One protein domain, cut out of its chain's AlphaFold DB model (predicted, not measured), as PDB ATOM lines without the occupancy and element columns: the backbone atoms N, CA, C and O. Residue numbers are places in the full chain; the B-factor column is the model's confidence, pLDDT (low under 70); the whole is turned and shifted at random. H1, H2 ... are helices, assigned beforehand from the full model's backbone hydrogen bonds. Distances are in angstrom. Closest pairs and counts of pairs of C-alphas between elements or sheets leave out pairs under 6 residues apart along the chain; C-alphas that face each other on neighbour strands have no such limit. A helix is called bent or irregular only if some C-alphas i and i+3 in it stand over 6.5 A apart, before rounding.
ATOM      1  N   GLU A   4     136.342 235.402 158.480       78.69
ATOM      2  CA  GLU A   4     136.505 233.955 158.590       78.69
ATOM      3  C   GLU A   4     137.787 233.469 157.894       78.69
ATOM      4  O   GLU A   4     138.565 232.718 158.481       78.69
ATOM      5  N   GLU A   5     138.082 233.987 156.702       78.88
ATOM      6  CA  GLU A   5     139.326 233.753 155.960       78.88
ATOM      7  C   GLU A   5     140.549 234.228 156.752       78.88
ATOM      8  O   GLU A   5     141.547 233.513 156.845       78.88
ATOM      9  N   LYS A   6     140.454 235.401 157.393       73.88
ATOM     10  CA  LYS A   6     141.501 235.914 158.291       73.88
ATOM     11  C   LYS A   6     141.747 234.961 159.459       73.88
ATOM     12  O   LYS A   6     142.893 234.626 159.739       73.88
ATOM     13  N   ASN A   7     140.687 234.497 160.114       74.88
ATOM     14  CA  ASN A   7     140.797 233.609 161.271       74.88
ATOM     15  C   ASN A   7     141.377 232.236 160.902       74.88
ATOM     16  O   ASN A   7     142.192 231.693 161.649       74.88
ATOM     17  N   ASN A   8     140.998 231.692 159.744       81.44
ATOM     18  CA  ASN A   8     141.539 230.427 159.249       81.44
ATOM     19  C   ASN A   8     143.033 230.546 158.915       81.44
ATOM     20  O   ASN A   8     143.811 229.665 159.275       81.44
ATOM     21  N   PHE A   9     143.452 231.669 158.333       79.25
ATOM     22  CA  PHE A   9     144.858 231.934 158.035       79.25
ATOM     23  C   PHE A   9     145.721 232.109 159.297       79.25
ATOM     24  O   PHE A   9     146.820 231.563 159.378       79.25
ATOM     25  N   ILE A  10     145.220 232.815 160.320       77.88
ATOM     26  CA  ILE A  10     145.922 232.953 161.611       77.88
ATOM     27  C   ILE A  10     146.158 231.578 162.242       77.88
ATOM     28  O   ILE A  10     147.257 231.296 162.714       77.88
ATOM     29  N   ARG A  11     145.142 230.706 162.220       76.25
ATOM     30  CA  ARG A  11     145.254 229.345 162.758       76.25
ATOM     31  C   ARG A  11     146.296 228.517 162.020       76.25
ATOM     32  O   ARG A  11     147.062 227.816 162.664       76.25
ATOM     33  N   GLU A  12     146.372 228.634 160.697       84.00
ATOM     34  CA  GLU A  12     147.393 227.940 159.905       84.00
ATOM     35  C   GLU A  12     148.816 228.394 160.271       84.00
ATOM     36  O   GLU A  12     149.730 227.575 160.388       84.00
ATOM     37  N   ILE A  13     149.017 229.695 160.501       79.75
ATOM     38  CA  ILE A  13     150.307 230.230 160.957       79.75
ATOM     39  C   ILE A  13     150.657 229.680 162.339       79.75
ATOM     40  O   ILE A  13     151.778 229.216 162.548       79.75
ATOM     41  N   LEU A  14     149.707 229.723 163.272       76.44
ATOM     42  CA  LEU A  14     149.919 229.280 164.647       76.44
ATOM     43  C   LEU A  14     150.201 227.781 164.739       76.44
ATOM     44  O   LEU A  14     151.142 227.388 165.417       76.44
ATOM     45  N   GLU A  15     149.469 226.954 163.996       81.06
ATOM     46  CA  GLU A  15     149.701 225.506 163.944       81.06
ATOM     47  C   GLU A  15     151.099 225.168 163.409       81.06
ATOM     48  O   GLU A  15     151.803 224.324 163.970       81.06
ATOM     49  N   ASN A  16     151.560 225.876 162.376       80.44
ATOM     50  CA  ASN A  16     152.929 225.716 161.886       80.44
ATOM     51  C   ASN A  16     153.975 226.168 162.920       80.44
ATOM     52  O   ASN A  16     155.025 225.538 163.036       80.44
ATOM     53  N   LEU A  17     153.683 227.214 163.698       74.06
ATOM     54  CA  LEU A  17     154.565 227.718 164.752       74.06
ATOM     55  C   LEU A  17     154.673 226.729 165.927       74.06
ATOM     56  O   LEU A  17     155.770 226.425 166.395       74.06
ATOM     57  N   TYR A  18     153.543 226.173 166.363       79.25
ATOM     58  CA  TYR A  18     153.473 225.209 167.467       79.25
ATOM     59  C   TYR A  18     154.088 223.860 167.119       79.25
ATOM     60  O   TYR A  18     154.581 223.159 168.001       79.25
ATOM     61  N   LYS A  19     154.122 223.504 165.833       81.38
ATOM     62  CA  LYS A  19     154.838 222.317 165.360       81.38
ATOM     63  C   LYS A  19     156.351 222.427 165.565       81.38
ATOM     64  O   LYS A  19     157.003 221.405 165.767       81.38
ATOM     65  N   SER A  20     156.907 223.635 165.497       79.00
ATOM     66  CA  SER A  20     158.333 223.881 165.732       79.00
ATOM     67  C   SER A  20     158.659 224.078 167.210       79.00
ATOM     68  O   SER A  20     159.655 223.536 167.674       79.00
ATOM     69  N   GLU A  21     157.814 224.795 167.952       71.88
ATOM     70  CA  GLU A  21     158.009 225.079 169.378       71.88
ATOM     71  C   GLU A  21     156.724 224.759 170.165       71.88
ATOM     72  O   GLU A  21     155.869 225.628 170.361       71.88
ATOM     73  N   PRO A  22     156.560 223.504 170.633       76.19
ATOM     74  CA  PRO A  22     155.339 223.050 171.307       76.19
ATOM     75  C   PRO A  22     155.022 223.800 172.608       76.19
ATOM     76  O   PRO A  22     153.869 223.846 173.033       76.19
ATOM     77  N   SER A  23     156.040 224.397 173.233       71.94
ATOM     78  CA  SER A  23     155.923 225.228 174.435       71.94
ATOM     79  C   SER A  23     155.079 226.484 174.207       71.94
ATOM     80  O   SER A  23     154.399 226.927 175.123       71.94
ATOM     81  N   LEU A  24     155.033 227.022 172.983       68.19
ATOM     82  CA  LEU A  24     154.254 228.223 172.658       68.19
ATOM     83  C   LEU A  24     152.735 227.985 172.686       68.19
ATOM     84  O   LEU A  24     151.960 228.943 172.722       68.19
ATOM     85  N   ARG A  25     152.296 226.720 172.720       73.69
ATOM     86  CA  ARG A  25     150.879 226.353 172.815       73.69
ATOM     87  C   ARG A  25     150.263 226.741 174.164       73.69
ATOM     88  O   ARG A  25     149.073 227.030 174.219       73.69
ATOM     89  N   SER A  26     151.050 226.807 175.246       72.69
ATOM     90  CA  SER A  26     150.542 227.248 176.558       72.69
ATOM     91  C   SER A  26     150.156 228.730 176.595       72.69
ATOM     92  O   SER A  26     149.469 229.156 177.518       72.69
ATOM     93  N   GLU A  27     150.565 229.508 175.589       73.62
ATOM     94  CA  GLU A  27     150.347 230.955 175.494       73.62
ATOM     95  C   GLU A  27     149.549 231.346 174.236       73.62
ATOM     96  O   GLU A  27     149.593 232.487 173.771       73.62
ATOM     97  N   GLU A  28     148.778 230.412 173.674       71.94
ATOM     98  CA  GLU A  28     148.063 230.580 172.402       71.94
ATOM     99  C   GLU A  28     147.135 231.804 172.369       71.94
ATOM    100  O   GLU A  28     147.090 232.541 171.383       71.94
ATOM    101  N   GLN A  29     146.462 232.109 173.481       67.56
ATOM    102  CA  GLN A  29     145.574 233.274 173.572       67.56
ATOM    103  C   GLN A  29     146.313 234.617 173.492       67.56
ATOM    104  O   GLN A  29     145.743 235.610 173.034       67.56
ATOM    105  N   ILE A  30     147.569 234.662 173.936       77.62
ATOM    106  CA  ILE A  30     148.398 235.869 173.890       77.62
ATOM    107  C   ILE A  30     148.844 236.097 172.447       77.62
ATOM    108  O   ILE A  30     148.635 237.180 171.898       77.62
ATOM    109  N   TRP A  31     149.348 235.051 171.791       74.88
ATOM    110  CA  TRP A  31     149.764 235.108 170.391       74.88
ATOM    111  C   TRP A  31     148.607 235.449 169.448       74.88
ATOM    112  O   TRP A  31     148.780 236.276 168.554       74.88
ATOM    113  N   MET A  32     147.403 234.932 169.705       73.75
ATOM    114  CA  MET A  32     146.193 235.307 168.963       73.75
ATOM    115  C   MET A  32     145.902 236.811 169.031       73.75
ATOM    116  O   MET A  32     145.614 237.432 168.005       73.75
ATOM    117  N   LYS A  33     145.999 237.423 170.217       77.38
ATOM    118  CA  LYS A  33     145.748 238.863 170.399       77.38
ATOM    119  C   LYS A  33     146.813 239.718 169.725       77.38
ATOM    120  O   LYS A  33     146.478 240.697 169.065       77.38
ATOM    121  N   VAL A  34     148.078 239.320 169.841       79.12
ATOM    122  CA  VAL A  34     149.206 240.022 169.214       79.12
ATOM    123  C   VAL A  34     149.100 239.975 167.691       79.12
ATOM    124  O   VAL A  34     149.237 241.006 167.040       79.12
ATOM    125  N   ILE A  35     148.805 238.807 167.114       71.56
ATOM    126  CA  ILE A  35     148.664 238.649 165.660       71.56
ATOM    127  C   ILE A  35     147.450 239.426 165.144       71.56
ATOM    128  O   ILE A  35     147.537 240.072 164.100       71.56
ATOM    129  N   THR A  36     146.342 239.421 165.887       74.38
ATOM    130  CA  THR A  36     145.144 240.196 165.529       74.38
ATOM    131  C   THR A  36     145.443 241.695 165.524       74.38
ATOM    132  O   THR A  36     145.225 242.350 164.508       74.38
ATOM    133  N   ALA A  37     146.052 242.219 166.593       76.06
ATOM    134  CA  ALA A  37     146.450 243.624 166.679       76.06
ATOM    135  C   ALA A  37     147.465 244.008 165.587       76.06
ATOM    136  O   ALA A  37     147.395 245.086 165.000       76.06
ATOM    137  N   PHE A  38     148.390 243.107 165.252       71.75
ATOM    138  CA  PHE A  38     149.356 243.333 164.180       71.75
ATOM    139  C   PHE A  38     148.687 243.438 162.800       71.75
ATOM    140  O   PHE A  38     149.043 244.309 162.003       71.75
ATOM    141  N   MET A  39     147.694 242.591 162.521       62.41
ATOM    142  CA  MET A  39     146.937 242.642 161.265       62.41
ATOM    143  C   MET A  39     145.973 243.835 161.181       62.41
ATOM    144  O   MET A  39     145.652 244.269 160.075       62.41
ATOM    145  N   GLU A  40     145.549 244.401 162.310       67.62
ATOM    146  CA  GLU A  40     144.773 245.649 162.356       67.62
ATOM    147  C   GLU A  40     145.629 246.879 162.026       67.62
ATOM    148  O   GLU A  40     145.169 247.792 161.342       67.62
ATOM    149  N   VAL A  41     146.899 246.882 162.442       71.75
ATOM    150  CA  VAL A  41     147.839 247.992 162.205       71.75
ATOM    151  C   VAL A  41     148.352 248.029 160.758       71.75
ATOM    152  O   VAL A  41     148.717 249.094 160.256       71.75
ATOM    153  N   LYS A  42     148.372 246.893 160.047       60.25
ATOM    154  CA  LYS A  42     148.807 246.812 158.640       60.25
ATOM    155  C   LYS A  42     147.772 246.111 157.749       60.25
ATOM    156  O   LYS A  42     148.019 244.998 157.286       60.25
ATOM    157  N   PRO A  43     146.646 246.776 157.432       54.31
ATOM    158  CA  PRO A  43     145.542 246.159 156.695       54.31
ATOM    159  C   PRO A  43     145.849 245.848 155.219       54.31
ATOM    160  O   PRO A  43     145.156 245.027 154.628       54.31
ATOM    161  N   ASN A  44     146.880 246.475 154.631       51.19
ATOM    162  CA  ASN A  44     147.160 246.448 153.185       51.19
ATOM    163  C   ASN A  44     148.565 245.935 152.824       51.19
ATOM    164  O   ASN A  44     149.110 246.301 151.786       51.19
ATOM    165  N   VAL A  45     149.188 245.107 153.665       58.03
ATOM    166  CA  VAL A  45     150.371 244.366 153.205       58.03
ATOM    167  C   VAL A  45     149.882 243.283 152.249       58.03
ATOM    168  O   VAL A  45     149.332 242.271 152.684       58.03
ATOM    169  N   GLU A  46     150.075 243.489 150.945       59.34
ATOM    170  CA  GLU A  46     150.001 242.402 149.972       59.34
ATOM    171  C   GLU A  46     151.135 241.428 150.273       59.34
ATOM    172  O   GLU A  46     152.275 241.570 149.830       59.34
ATOM    173  N   LEU A  47     150.813 240.439 151.101       59.16
ATOM    174  CA  LEU A  47     151.713 239.377 151.517       59.16
ATOM    175  C   LEU A  47     151.831 238.337 150.392       59.16
ATOM    176  O   LEU A  47     151.452 237.171 150.537       59.16
ATOM    177  N   ASN A  48     152.298 238.801 149.237       68.19
ATOM    178  CA  ASN A  48     152.481 238.008 148.034       68.19
ATOM    179  C   ASN A  48     153.687 237.060 148.177       68.19
ATOM    180  O   ASN A  48     154.465 237.119 149.136       68.19
ATOM    181  N   GLN A  49     153.818 236.120 147.239       78.38
ATOM    182  CA  GLN A  49     154.918 235.153 147.288       78.38
ATOM    183  C   GLN A  49     156.287 235.803 147.088       78.38
ATOM    184  O   GLN A  49     157.278 235.299 147.612       78.38
ATOM    185  N   ASP A  50     156.342 236.954 146.422       79.19
ATOM    186  CA  ASP A  50     157.587 237.682 146.196       79.19
ATOM    187  C   ASP A  50     158.142 238.241 147.507       79.19
ATOM    188  O   ASP A  50     159.315 238.030 147.816       79.19
ATOM    189  N   PHE A  51     157.284 238.818 148.353       79.06
ATOM    190  CA  PHE A  51     157.655 239.253 149.697       79.06
ATOM    191  C   PHE A  51     158.140 238.083 150.563       79.06
ATOM    192  O   PHE A  51     159.136 238.197 151.281       79.06
ATOM    193  N   LYS A  52     157.472 236.923 150.479       74.06
ATOM    194  CA  LYS A  52     157.878 235.710 151.210       74.06
ATOM    195  C   LYS A  52     159.250 235.207 150.752       74.06
ATOM    196  O   LYS A  52     160.072 234.825 151.589       74.06
ATOM    197  N   ASN A  53     159.518 235.241 149.450       80.88
ATOM    198  CA  ASN A  53     160.799 234.842 148.874       80.88
ATOM    199  C   ASN A  53     161.918 235.823 149.243       80.88
ATOM    200  O   ASN A  53     163.002 235.386 149.632       80.88
ATOM    201  N   GLU A  54     161.653 237.129 149.209       88.62
ATOM    202  CA  GLU A  54     162.612 238.155 149.626       88.62
ATOM    203  C   GLU A  54     162.974 238.013 151.108       88.62
ATOM    204  O   GLU A  54     164.153 238.011 151.475       88.62
ATOM    205  N   LEU A  55     161.968 237.830 151.967       87.81
ATOM    206  CA  LEU A  55     162.179 237.662 153.400       87.81
ATOM    207  C   LEU A  55     162.998 236.402 153.696       87.81
ATOM    208  O   LEU A  55     163.935 236.456 154.491       87.81
ATOM    209  N   LYS A  56     162.689 235.287 153.022       88.06
ATOM    210  CA  LYS A  56     163.441 234.031 153.137       88.06
ATOM    211  C   LYS A  56     164.916 234.225 152.787       88.06
ATOM    212  O   LYS A  56     165.771 233.734 153.519       88.06
ATOM    213  N   ILE A  57     165.220 234.945 151.707       93.69
ATOM    214  CA  ILE A  57     166.603 235.213 151.286       93.69
ATOM    215  C   ILE A  57     167.331 236.055 152.340       93.69
ATOM    216  O   ILE A  57     168.407 235.662 152.790       93.69
ATOM    217  N   LYS A  58     166.720 237.153 152.804       93.38
ATOM    218  CA  LYS A  58     167.309 238.023 153.838       93.38
ATOM    219  C   LYS A  58     167.554 237.292 155.158       93.38
ATOM    220  O   LYS A  58     168.557 237.541 155.824       93.38
ATOM    221  N   LEU A  59     166.656 236.385 155.546       91.94
ATOM    222  CA  LEU A  59     166.821 235.599 156.767       91.94
ATOM    223  C   LEU A  59     167.985 234.609 156.654       91.94
ATOM    224  O   LEU A  59     168.780 234.490 157.585       91.94
ATOM    225  N   LEU A  60     168.081 233.896 155.527       93.38
ATOM    226  CA  LEU A  60     169.129 232.896 155.304       93.38
ATOM    227  C   LEU A  60     170.524 233.526 155.294       93.38
ATOM    228  O   LEU A  60     171.440 232.966 155.896       93.38
ATOM    229  N   ASP A  61     170.658 234.698 154.679       95.44
ATOM    230  CA  ASP A  61     171.894 235.481 154.670       95.44
ATOM    231  C   ASP A  61     172.324 235.865 156.096       95.44
ATOM    232  O   ASP A  61     173.423 235.537 156.548       95.44
ATOM    233  N   LYS A  62     171.392 236.411 156.890       94.12
ATOM    234  CA  LYS A  62     171.671 236.792 158.279       94.12
ATOM    235  C   LYS A  62     172.047 235.603 159.164       94.12
ATOM    236  O   LYS A  62     172.904 235.727 160.038       94.12
ATOM    237  N   ILE A  63     171.411 234.448 158.963       91.62
ATOM    238  CA  ILE A  63     171.736 233.216 159.697       91.62
ATOM    239  C   ILE A  63     173.148 232.730 159.343       91.62
ATOM    240  O   ILE A  63     173.878 232.287 160.234       91.62
ATOM    241  N   ALA A  64     173.554 232.819 158.073       92.50
ATOM    242  CA  ALA A  64     174.901 232.455 157.644       92.50
ATOM    243  C   ALA A  64     175.963 233.353 158.300       92.50
ATOM    244  O   ALA A  64     176.943 232.835 158.839       92.50
ATOM    245  N   ASP A  65     175.724 234.664 158.356       89.75
ATOM    246  CA  ASP A  65     176.590 235.625 159.047       89.75
ATOM    247  C   ASP A  65     176.724 235.324 160.540       89.75
ATOM    248  O   ASP A  65     177.836 235.255 161.064       89.75
ATOM    249  N   LEU A  66     175.604 235.082 161.229       86.56
ATOM    250  CA  LEU A  66     175.610 234.741 162.655       86.56
ATOM    251  C   LEU A  66     176.371 233.435 162.917       86.56
ATOM    252  O   LEU A  66     177.154 233.349 163.863       86.56
ATOM    253  N   ARG A  67     176.206 232.430 162.053       86.25
ATOM    254  CA  ARG A  67     176.940 231.163 162.148       86.25
ATOM    255  C   ARG A  67     178.439 231.343 161.900       86.25
ATOM    256  O   ARG A  67     179.247 230.685 162.556       86.25
ATOM    257  N   ASN A  68     178.818 232.205 160.963       80.94
ATOM    258  CA  ASN A  68     180.216 232.521 160.682       80.94
ATOM    259  C   ASN A  68     180.849 233.325 161.828       80.94
ATOM    260  O   ASN A  68     181.974 233.021 162.221       80.94
ATOM    261  N   ALA A  69     180.103 234.245 162.444       74.06
ATOM    262  CA  ALA A  69     180.519 234.963 163.648       74.06
ATOM    263  C   ALA A  69     180.686 234.033 164.867       74.06
ATOM    264  O   ALA A  69     181.608 234.201 165.658       74.06
TER     265      ALA A  69
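This is residues 4 to 69 of the 187 residues of an uncharacterized protein of Parcubacteria group bacterium Licking1014_17 (UniProt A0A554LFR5). The model is an open V: the long helix H3 is one arm and sticks out on its own, while the other arm is a helical hairpin of H1 and H2, with residues 42 to 48 joining the two at the bottom of the V. H2 is kinked near residue 29, and no named helix packs on H3. The printed part has 66 residues with three named helices, in the order H1, H2, H3, and no named strand; its class is all helix. The whole is loose, with a radius of gyration of the C-alphas of 14.6 A, and its C-alphas span 41 by 31 by 18 A along their three main axes.

H3, residues 49 to 69, is the longest helix and touches no helix. Residues 40 to 69, of which 49 to 69 belong to H3, stand free: none of their C-alphas has another C-alpha, 8 or more residues away along the chain, within 10 A. H2, residues 22 to 41, is apart from H3, although it comes just before it in the chain. H1, residues 4 to 20, is apart from H3 as well. H1 and H2 form a helical hairpin and touch, with 5 pairs of C-alphas within 8 A; the closest C-alphas are those of Tyr 18 and Arg 25, 6.1 A apart. They run opposite ways at a steep tilt of 37 degrees, only just past shallow, and their centres are 10.0 A apart. H2 is irregular, with C-alphas 26 and 29 8.4 A apart, and it has a kink of 75 degrees near residue 29. In H3 every O i to N i+4 pair is within hydrogen-bond range; in H1 this holds for 12 of 13 pairs and in H2 for 11 of 16.

H3 measures 30.4 A from C-alpha 49 at (154.918, 235.153, 147.288) to C-alpha 69 at (180.519, 234.963, 163.648). H2 measures 27.6 A from C-alpha 22 to C-alpha 41. H1 measures 25.1 A and begins with C-alpha 4 at (136.505, 233.955, 158.590).

The two C-alphas farthest apart are those of Glu 4 and Ala 69, the first and last printed residues, at 44.3 A. Without the stretch that stands free, the body has 36 residues, spans 25 by 16 by 12 A and has a radius of gyration of 9.5 A. The printed part has no cut. The link from H1 to H2 is tight, with 1 residue between them, and the link from H2 to H3 is short, with 7. The mean pLDDT of the printed part is 77.2; residues 24, 29, 39 to 40 and 42 to 48 are under 70.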